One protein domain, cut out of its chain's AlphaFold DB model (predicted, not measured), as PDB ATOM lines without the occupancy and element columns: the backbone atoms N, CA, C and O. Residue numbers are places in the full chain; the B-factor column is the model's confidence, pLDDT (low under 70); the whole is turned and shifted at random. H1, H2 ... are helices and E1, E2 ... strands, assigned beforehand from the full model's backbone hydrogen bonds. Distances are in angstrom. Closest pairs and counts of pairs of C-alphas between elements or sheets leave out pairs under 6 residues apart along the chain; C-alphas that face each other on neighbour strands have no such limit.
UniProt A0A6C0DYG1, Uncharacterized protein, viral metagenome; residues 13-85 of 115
ATOM      1  N   HIS A  13     358.062 309.569 224.131       92.56
ATOM      2  CA  HIS A  13     357.712 310.267 222.893       92.56
ATOM      3  C   HIS A  13     357.993 309.347 221.707       92.56
ATOM      4  O   HIS A  13     359.143 309.069 221.369       92.56
ATOM      5  N   ILE A  14     356.939 308.808 221.094       92.25
ATOM      6  CA  ILE A  14     357.060 307.839 220.002       92.25
ATOM      7  C   ILE A  14     356.150 308.271 218.858       92.25
ATOM      8  O   ILE A  14     354.930 308.327 219.015       92.25
ATOM      9  N   LYS A  15     356.746 308.536 217.687       87.69
ATOM     10  CA  LYS A  15     356.034 308.942 216.459       87.69
ATOM     11  C   LYS A  15     355.099 310.148 216.684       87.69
ATOM     12  O   LYS A  15     353.941 310.113 216.278       87.69
ATOM     13  N   GLY A  16     355.586 311.171 217.392       89.25
ATOM     14  CA  GLY A  16     354.834 312.404 217.670       89.25
ATOM     15  C   GLY A  16     353.732 312.276 218.728       89.25
ATOM     16  O   GLY A  16     352.940 313.196 218.888       89.25
ATOM     17  N   LYS A  17     353.653 311.150 219.450       91.38
ATOM     18  CA  LYS A  17     352.686 310.934 220.538       91.38
ATOM     19  C   LYS A  17     353.393 310.650 221.852       91.38
ATOM     20  O   LYS A  17     354.444 310.006 221.859       91.38
ATOM     21  N   THR A  18     352.785 311.091 222.945       94.62
ATOM     22  CA  THR A  18     353.250 310.853 224.311       94.62
ATOM     23  C   THR A  18     352.532 309.663 224.934       94.62
ATOM     24  O   THR A  18     351.326 309.486 224.770       94.62
ATOM     25  N   TYR A  19     353.279 308.832 225.656       95.62
ATOM     26  CA  TYR A  19     352.747 307.682 226.381       95.62
ATOM     27  C   TYR A  19     353.321 307.648 227.792       95.62
ATOM     28  O   TYR A  19     354.511 307.893 227.993       95.62
ATOM     29  N   LYS A  20     352.488 307.293 228.774       95.00
ATOM     30  CA  LYS A  20     352.925 307.153 230.171       95.00
ATOM     31  C   LYS A  20     353.798 305.917 230.358       95.00
ATOM     32  O   LYS A  20     354.784 305.949 231.086       95.00
ATOM     33  N   VAL A  21     353.435 304.834 229.672       94.88
ATOM     34  CA  VAL A  21     354.132 303.549 229.732       94.88
ATOM     35  C   VAL A  21     354.417 303.026 228.329       94.88
ATOM     36  O   VAL A  21     353.642 303.222 227.393       94.88
ATOM     37  N   LEU A  22     355.543 302.337 228.162       94.12
ATOM     38  CA  LEU A  22     355.898 301.765 226.865       94.12
ATOM     39  C   LEU A  22     355.057 300.524 226.547       94.12
ATOM     40  O   LEU A  22     354.593 300.355 225.417       94.12
ATOM     41  N   ARG A  23     354.886 299.651 227.542       95.62
ATOM     42  CA  ARG A  23     354.123 298.410 227.438       95.62
ATOM     43  C   ARG A  23     352.977 298.409 228.437       95.62
ATOM     44  O   ARG A  23     353.109 298.967 229.521       95.62
ATOM     45  N   GLY A  24     351.856 297.815 228.050       95.88
ATOM     46  CA  GLY A  24     350.688 297.721 228.911       95.88
ATOM     47  C   GLY A  24     349.634 296.745 228.404       95.88
ATOM     48  O   GLY A  24     349.846 295.969 227.466       95.88
ATOM     49  N   SER A  25     348.460 296.796 229.028       96.50
ATOM     50  CA  SER A  25     347.311 295.983 228.631       96.50
ATOM     51  C   SER A  25     346.704 296.465 227.307       96.50
ATOM     52  O   SER A  25     346.882 297.608 226.880       96.50
ATOM     53  N   ARG A  26     345.917 295.604 226.645       96.06
ATOM     54  CA  ARG A  26     345.185 295.978 225.416       96.06
ATOM     55  C   ARG A  26     344.275 297.191 225.623       96.06
ATOM     56  O   ARG A  26     344.163 298.014 224.721       96.06
ATOM     57  N   ALA A  27     343.667 297.313 226.804       96.25
ATOM     58  CA  ALA A  27     342.844 298.462 227.168       96.25
ATOM     59  C   ALA A  27     343.673 299.749 227.285       96.25
ATOM     60  O   ALA A  27     343.302 300.766 226.706       96.25
ATOM     61  N   GLN A  28     344.834 299.694 227.945       96.69
ATOM     62  CA  GLN A  28     345.731 300.850 228.070       96.69
ATOM     63  C   GLN A  28     346.250 301.334 226.713       96.69
ATOM     64  O   GLN A  28     346.330 302.538 226.479       96.69
ATOM     65  N   VAL A  29     346.565 300.413 225.797       97.25
ATOM     66  CA  VAL A  29     346.979 300.761 224.427       97.25
ATOM     67  C   VAL A  29     345.825 301.383 223.644       97.25
ATOM     68  O   VAL A  29     346.008 302.377 222.943       97.25
ATOM     69  N   TRP A  30     344.615 300.837 223.780       96.56
ATOM     70  CA  TRP A  30     343.428 301.379 223.119       96.56
ATOM     71  C   TRP A  30     343.099 302.800 223.588       96.56
ATOM     72  O   TRP A  30     342.808 303.668 222.762       96.56
ATOM     73  N   ASN A  31     343.239 303.063 224.886       94.50
ATOM     74  CA  ASN A  31     343.006 304.374 225.493       94.50
ATOM     75  C   ASN A  31     344.172 305.360 225.280       94.50
ATOM     76  O   ASN A  31     344.033 306.536 225.589       94.50
ATOM     77  N   GLY A  32     345.309 304.911 224.734       94.00
ATOM     78  CA  GLY A  32     346.470 305.763 224.452       94.00
ATOM     79  C   GLY A  32     347.407 305.995 225.640       94.00
ATOM     80  O   GLY A  32     348.333 306.787 225.539       94.00
ATOM     81  N   THR A  33     347.217 305.295 226.759       96.31
ATOM     82  CA  THR A  33     348.131 305.365 227.912       96.31
ATOM     83  C   THR A  33     349.453 304.651 227.635       96.31
ATOM     84  O   THR A  33     350.512 305.103 228.077       96.31
ATOM     85  N   ALA A  34     349.378 303.532 226.908       96.88
ATOM     86  CA  ALA A  34     350.508 302.681 226.560       96.88
ATOM     87  C   ALA A  34     350.783 302.701 225.052       96.88
ATOM     88  O   ALA A  34     349.845 302.731 224.253       96.88
ATOM     89  N   TYR A  35     352.054 302.621 224.652       95.88
ATOM     90  CA  TYR A  35     352.414 302.581 223.230       95.88
ATOM     91  C   TYR A  35     352.059 301.242 222.568       95.88
ATOM     92  O   TYR A  35     351.474 301.205 221.482       95.88
ATOM     93  N   LYS A  36     352.418 300.131 223.216       96.06
ATOM     94  CA  LYS A  36     352.194 298.776 222.699       96.06
ATOM     95  C   LYS A  36     351.828 297.796 223.803       96.06
ATOM     96  O   LYS A  36     352.002 298.069 224.986       96.06
ATOM     97  N   THR A  37     351.310 296.639 223.416       97.44
ATOM     98  CA  THR A  37     351.060 295.542 224.362       97.44
ATOM     99  C   THR A  37     352.336 294.755 224.656       97.44
ATOM    100  O   THR A  37     353.326 294.888 223.932       97.44
ATOM    101  N   GLU A  38     352.303 293.870 225.655       94.62
ATOM    102  CA  GLU A  38     353.398 292.913 225.894       94.62
ATOM    103  C   GLU A  38     353.721 292.056 224.663       94.62
ATOM    104  O   GLU A  38     354.885 291.815 224.347       94.62
ATOM    105  N   GLY A  39     352.696 291.695 223.886       93.00
ATOM    106  CA  GLY A  39     352.833 290.996 222.605       93.00
ATOM    107  C   GLY A  39     353.212 291.896 221.425       93.00
ATOM    108  O   GLY A  39     353.004 291.508 220.282       93.00
ATOM    109  N   SER A  40     353.698 293.115 221.676       94.81
ATOM    110  CA  SER A  40     354.092 294.109 220.665       94.81
ATOM    111  C   SER A  40     352.997 294.552 219.685       94.81
ATOM    112  O   SER A  40     353.305 295.148 218.660       94.81
ATOM    113  N   LEU A  41     351.720 294.337 220.020       96.94
ATOM    114  CA  LEU A  41     350.600 294.873 219.239       96.94
ATOM    115  C   LEU A  41     350.438 296.370 219.491       96.94
ATOM    116  O   LEU A  41     350.386 296.793 220.653       96.94
ATOM    117  N   LEU A  42     350.309 297.133 218.409       96.38
ATOM    118  CA  LEU A  42     349.964 298.549 218.435       96.38
ATOM    119  C   LEU A  42     348.446 298.731 218.443       96.38
ATOM    120  O   LEU A  42     347.683 297.801 218.181       96.38
ATOM    121  N   LYS A  43     347.992 299.961 218.689       95.44
ATOM    122  CA  LYS A  43     346.564 300.305 218.634       95.44
ATOM    123  C   LYS A  43     345.921 299.964 217.279       95.44
ATOM    124  O   LYS A  43     344.776 299.525 217.263       95.44
ATOM    125  N   SER A  44     346.659 300.095 216.172       95.69
ATOM    126  CA  SER A  44     346.214 299.713 214.817       95.69
ATOM    127  C   SER A  44     345.927 298.218 214.661       95.69
ATOM    128  O   SER A  44     345.111 297.824 213.832       95.69
ATOM    129  N   ASP A  45     346.583 297.384 215.466       96.88
ATOM    130  CA  ASP A  45     346.488 295.926 215.389       96.88
ATOM    131  C   ASP A  45     345.393 295.375 216.310       96.88
ATOM    132  O   ASP A  45     345.218 294.157 216.427       96.88
ATOM    133  N   LEU A  46     344.659 296.259 216.987       97.00
ATOM    134  CA  LEU A  46     343.588 295.937 217.918       97.00
ATOM    135  C   LEU A  46     342.227 296.316 217.328       97.00
ATOM    136  O   LEU A  46     342.096 297.233 216.524       97.00
ATOM    137  N   VAL A  47     341.192 295.595 217.742       97.06
ATOM    138  CA  VAL A  47     339.801 295.854 217.371       97.06
ATOM    139  C   VAL A  47     338.894 295.586 218.565       97.06
ATOM    140  O   VAL A  47     339.126 294.650 219.336       97.06
ATOM    141  N   LYS A  48     337.845 296.394 218.721       96.44
ATOM    142  CA  LYS A  48     336.807 296.171 219.731       96.44
ATOM    143  C   LYS A  48     335.763 295.199 219.175       96.44
ATOM    144  O   LYS A  48     335.187 295.436 218.120       96.44
ATOM    145  N   SER A  49     335.538 294.091 219.871       94.81
ATOM    146  CA  SER A  49     334.567 293.057 219.512       94.81
ATOM    147  C   SER A  49     333.858 292.577 220.772       94.81
ATOM    148  O   SER A  49     334.521 292.168 221.724       94.81
ATOM    149  N   HIS A  50     332.523 292.631 220.786       91.62
ATOM    150  CA  HIS A  50     331.685 292.150 221.897       91.62
ATOM    151  C   HIS A  50     332.159 292.658 223.275       91.62
ATOM    152  O   HIS A  50     332.366 291.887 224.207       91.62
ATOM    153  N   GLY A  51     332.441 293.964 223.371       93.50
ATOM    154  CA  GLY A  51     332.917 294.609 224.603       93.50
ATOM    155  C   GLY A  51     334.395 294.379 224.947       93.50
ATOM    156  O   GLY A  51     334.922 295.061 225.818       93.50
ATOM    157  N   ARG A  52     335.101 293.488 224.243       95.44
ATOM    158  CA  ARG A  52     336.520 293.180 224.482       95.44
ATOM    159  C   ARG A  52     337.417 293.761 223.396       95.44
ATOM    160  O   ARG A  52     337.017 293.888 222.242       95.44
ATOM    161  N   ILE A  53     338.660 294.076 223.752       96.94
ATOM    162  CA  ILE A  53     339.687 294.497 222.791       96.94
ATOM    163  C   ILE A  53     340.523 293.273 222.419       96.94
ATOM    164  O   ILE A  53     341.227 292.706 223.256       96.94
ATOM    165  N   VAL A  54     340.438 292.861 221.159       95.69
ATOM    166  CA  VAL A  54     341.101 291.670 220.612       95.69
ATOM    167  C   VAL A  54     342.051 292.062 219.485       95.69
ATOM    168  O   VAL A  54     341.966 293.157 218.938       95.69
ATOM    169  N   SER A  55     342.975 291.179 219.109       96.44
ATOM    170  CA  SER A  55     343.839 291.434 217.950       96.44
ATOM    171  C   SER A  55     343.047 291.352 216.642       96.44
ATOM    172  O   SER A  55     342.354 290.356 216.399       96.44
ATOM    173  N   ALA A  56     343.227 292.334 215.764       96.25
ATOM    174  CA  ALA A  56     342.565 292.425 214.471       96.25
ATOM    175  C   ALA A  56     342.856 291.210 213.578       96.25
ATOM    176  O   ALA A  56     341.943 290.675 212.951       96.25
ATOM    177  N   LEU A  57     344.101 290.718 213.567       95.62
ATOM    178  CA  LEU A  57     344.492 289.538 212.787       95.62
ATOM    179  C   LEU A  57     343.710 288.284 213.194       95.62
ATOM    180  O   LEU A  57     343.159 287.596 212.334       95.62
ATOM    181  N   LYS A  58     343.599 287.998 214.499       93.81
ATOM    182  CA  LYS A  58     342.834 286.836 214.986       93.81
ATOM    183  C   LYS A  58     341.343 286.974 214.687       93.81
ATOM    184  O   LYS A  58     340.719 286.012 214.262       93.81
ATOM    185  N   HIS A  59     340.785 288.175 214.833       94.62
ATOM    186  CA  HIS A  59     339.388 288.427 214.488       94.62
ATOM    187  C   HIS A  59     339.113 288.203 212.988       94.62
ATOM    188  O   HIS A  59     338.152 287.522 212.631       94.62
ATOM    189  N   LYS A  60     339.981 288.715 212.104       94.75
ATOM    190  CA  LYS A  60     339.862 288.544 210.645       94.75
ATOM    191  C   LYS A  60     340.023 287.079 210.219       94.75
ATOM    192  O   LYS A  60     339.197 286.565 209.472       94.75
ATOM    193  N   THR A  61     341.056 286.398 210.714       95.00
ATOM    194  CA  THR A  61     341.315 284.979 210.398       95.00
ATOM    195  C   THR A  61     340.188 284.069 210.879       95.00
ATOM    196  O   THR A  61     339.733 283.227 210.111       95.00
ATOM    197  N   ALA A  62     339.660 284.287 212.088       91.81
ATOM    198  CA  ALA A  62     338.544 283.499 212.610       91.81
ATOM    199  C   ALA A  62     337.289 283.606 211.725       91.81
ATOM    200  O   ALA A  62     336.664 282.587 211.429       91.81
ATOM    201  N   LYS A  63     336.958 284.820 211.251       89.81
ATOM    202  CA  LYS A  63     335.841 285.049 210.319       89.81
ATOM    203  C   LYS A  63     336.076 284.413 208.950       89.81
ATOM    204  O   LYS A  63     335.154 283.837 208.390       89.81
ATOM    205  N   LYS A  64     337.301 284.496 208.424       93.25
ATOM    206  CA  LYS A  64     337.653 283.940 207.109       93.25
ATOM    207  C   LYS A  64     337.626 282.411 207.097       93.25
ATOM    208  O   LYS A  64     337.138 281.813 206.148       93.25
ATOM    209  N   GLU A  65     338.189 281.775 208.120       91.62
ATOM    210  CA  GLU A  65     338.376 280.321 208.128       91.62
ATOM    211  C   GLU A  65     337.116 279.546 208.512       91.62
ATOM    212  O   GLU A  65     337.038 278.358 208.204       91.62
ATOM    213  N   MET A  66     336.175 280.183 209.225       90.38
ATOM    214  CA  MET A  66     334.963 279.549 209.764       90.38
ATOM    215  C   MET A  66     335.253 278.151 210.332       90.38
ATOM    216  O   MET A  66     334.616 277.159 209.982       90.38
ATOM    217  N   ARG A  67     336.272 278.077 211.202       89.62
ATOM    218  CA  ARG A  67     336.918 276.828 211.642       89.62
ATOM    219  C   ARG A  67     335.931 275.752 212.089       89.62
ATOM    220  O   ARG A  67     336.074 274.602 211.696       89.62
ATOM    221  N   LEU A  68     334.918 276.125 212.868       89.31
ATOM    222  CA  LEU A  68     333.894 275.191 213.341       89.31
ATOM    223  C   LEU A  68     333.134 274.549 212.176       89.31
ATOM    224  O   LEU A  68     333.061 273.325 212.100       89.31
ATOM    225  N   GLN A  69     332.681 275.356 211.218       89.50
ATOM    226  CA  GLN A  69     331.976 274.868 210.033       89.50
ATOM    227  C   GLN A  69     332.885 274.002 209.157       89.50
ATOM    228  O   GLN A  69     332.459 272.956 208.672       89.50
ATOM    229  N   LYS A  70     334.164 274.383 209.018       87.00
ATOM    230  CA  LYS A  70     335.174 273.590 208.299       87.00
ATOM    231  C   LYS A  70     335.342 272.184 208.887       87.00
ATOM    232  O   LYS A  70     335.528 271.236 208.132       87.00
ATOM    233  N   TYR A  71     335.258 272.039 210.209       88.31
ATOM    234  CA  TYR A  71     335.304 270.739 210.891       88.31
ATOM    235  C   TYR A  71     333.927 270.062 211.022       88.31
ATOM    236  O   TYR A  71     333.813 269.023 211.669       88.31
ATOM    237  N   GLY A  72     332.890 270.611 210.385       89.75
ATOM    238  CA  GLY A  72     331.552 270.027 210.348       89.75
ATOM    239  C   GLY A  72     330.656 270.395 211.528       89.75
ATOM    240  O   GLY A  72     329.591 269.805 211.667       89.75
ATOM    241  N   PHE A  73     331.044 271.349 212.374       91.44
ATOM    242  CA  PHE A  73     330.233 271.816 213.498       91.44
ATOM    243  C   PHE A  73     329.387 273.027 213.092       91.44
ATOM    244  O   PHE A  73     329.914 274.075 212.715       91.44
ATOM    245  N   PHE A  74     328.067 272.890 213.205       91.00
ATOM    246  CA  PHE A  74     327.085 273.921 212.872       91.00
ATOM    247  C   PHE A  74     326.137 274.179 214.045       91.00
ATOM    248  O   PHE A  74     325.995 273.342 214.932       91.00
ATOM    249  N   ALA A  75     325.446 275.316 214.025       91.56
ATOM    250  CA  ALA A  75     324.335 275.607 214.926       91.56
ATOM    251  C   ALA A  75     323.015 275.560 214.139       91.56
ATOM    252  O   ALA A  75     322.967 276.000 212.988       91.56
ATOM    253  N   LYS A  76     321.945 275.025 214.741       90.88
ATOM    254  CA  LYS A  76     320.588 275.021 214.166       90.88
ATOM    255  C   LYS A  76     319.653 275.760 215.120       90.88
ATOM    256  O   LYS A  76     319.623 275.446 216.305       90.88
ATOM    257  N   LYS A  77     318.882 276.725 214.609       93.44
ATOM    258  CA  LYS A  77     317.888 277.466 215.404       93.44
ATOM    259  C   LYS A  77     316.934 276.483 216.103       93.44
ATOM    260  O   LYS A  77     316.492 275.519 215.479       93.44
ATOM    261  N   GLY A  78     316.656 276.719 217.386       94.19
ATOM    262  CA  GLY A  78     315.770 275.876 218.202       94.19
ATOM    263  C   GLY A  78     316.387 274.567 218.713       94.19
ATOM    264  O   GLY A  78     315.690 273.796 219.359       94.19
ATOM    265  N   LYS A  79     317.673 274.296 218.450       91.25
ATOM    266  CA  LYS A  79     318.405 273.175 219.058       91.25
ATOM    267  C   LYS A  79     319.593 273.704 219.848       91.25
ATOM    268  O   LYS A  79     320.435 274.413 219.302       91.25
ATOM    269  N   PHE A  80     319.648 273.358 221.127       91.38
ATOM    270  CA  PHE A  80     320.770 273.689 221.996       91.38
ATOM    271  C   PHE A  80     321.974 272.788 221.676       91.38
ATOM    272  O   PHE A  80     321.812 271.591 221.446       91.38
ATOM    273  N   GLY A  81     323.179 273.365 221.638       92.06
ATOM    274  CA  GLY A  81     324.420 272.647 221.325       92.06
ATOM    275  C   GLY A  81     324.841 272.674 219.847       92.06
ATOM    276  O   GLY A  81     324.321 273.443 219.034       92.06
ATOM    277  N   TYR A  82     325.846 271.859 219.508       88.69
ATOM    278  CA  TYR A  82     326.380 271.754 218.147       88.69
ATOM    279  C   TYR A  82     325.696 270.633 217.357       88.69
ATOM    280  O   TYR A  82     325.380 269.567 217.879       88.69
ATOM    281  N   VAL A  83     325.535 270.843 216.056       90.31
ATOM    282  CA  VAL A  83     325.073 269.836 215.100       90.31
ATOM    283  C   VAL A  83     326.248 269.460 214.209       90.31
ATOM    284  O   VAL A  83     326.777 270.304 213.479       90.31
ATOM    285  N   LYS A  84     326.667 268.195 214.266       89.69
ATOM    286  CA  LYS A  84     327.757 267.674 213.436       89.69
ATOM    287  C   LYS A  84     327.208 267.253 212.073       89.69
ATOM    288  O   LYS A  84     326.351 266.380 211.997       89.69
ATOM    289  N   LYS A  85     327.696 267.864 210.996       84.12
ATOM    290  CA  LYS A  85     327.429 267.447 209.613       84.12
ATOM    291  C   LYS A  85     328.665 266.773 209.030       84.12
ATOM    292  O   LYS A  85     329.793 267.178 209.311       84.12
TER     293      LYS A  85
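Overview. This is residues 13 to 85 of the 115 residues of an uncharacterized protein of viral metagenome (UniProt A0A6C0DYG1). The model is a long rod: at one end a small body of two two-stranded sheets with the short helix H1 between them, then H2 leading away as a stalk, and at the far end H3 and a loop of residues 71 to 85 that folds back on itself. The stalk sticks out alone at residues 61 to 67, of which 61 to 65 belong to H2. The printed part has 73 residues, with three named helices and five named strands in the order E1, E2, H1, E3, E4, E5, H2, H3; E2 and E3 are parallel, E4 and E5 antiparallel. The class is mixed, helices and strands. The whole is extended, with a radius of gyration of the C-alphas of 17.7 A and spans of 54 by 20 by 16 A.

Arrangement. E4, residues 46 to 49, and E5, residues 52 to 55, form a hairpin with 139 degrees between their directions; N 47 and O 54 are 2.8 A apart, within hydrogen-bond range. H1, residues 26 to 31, has its closest C-alpha pair to E5 at Arg 26 and Ile 53, 6.3 A. E2, residues 21 to 24, and E3, residues 34 to 37, are parallel neighbours at 37 degrees, with N 36 and O 22 3.1 A apart, within hydrogen-bond range. E2, H1 and E3 make a strand-helix-strand unit, two parallel neighbour strands with a helix between them along the chain, and its crossover is right-handed. The closest C-alphas of H1 and E3, Gln 28 and Ala 34, are 5.3 A apart. E3 and E4 are apart. E1, residues 17 to 19, pairs with no named strand and runs on into E2 at 66 degrees. H2, residues 56 to 65, has its closest C-alpha pair to E4 at Ala 56 and Leu 46, 5.0 A. H3, residues 67 to 70, meets H2 only through their link. Every O i to N i+4 pair is within hydrogen-bond range in H1 and H2; H3 is too short for such a pair.

Along the chain. E1 begins at C-alpha 17, (352.686, 310.934, 220.538). H2 is 14.3 A from first to last C-alpha, E5 10.0 A, E4 9.6 A and H1 8.7 A. C-alpha 56, where H2 begins, is at (342.565, 292.425, 214.471), and H3 ends at C-alpha 70, (335.174, 273.590, 208.299).

Size, cuts and confidence. The two C-alphas farthest apart, those of His 13 and Gly 78, are 54.4 A apart. Residues 71 to 85 hold no named element, but residues 73 to 74 pair antiparallel with 83 to 84. The link E3 to E4 is short, the others are tight, and the printed part has no cut. The mean pLDDT of the printed part is 93.5, and no printed residue is under 70.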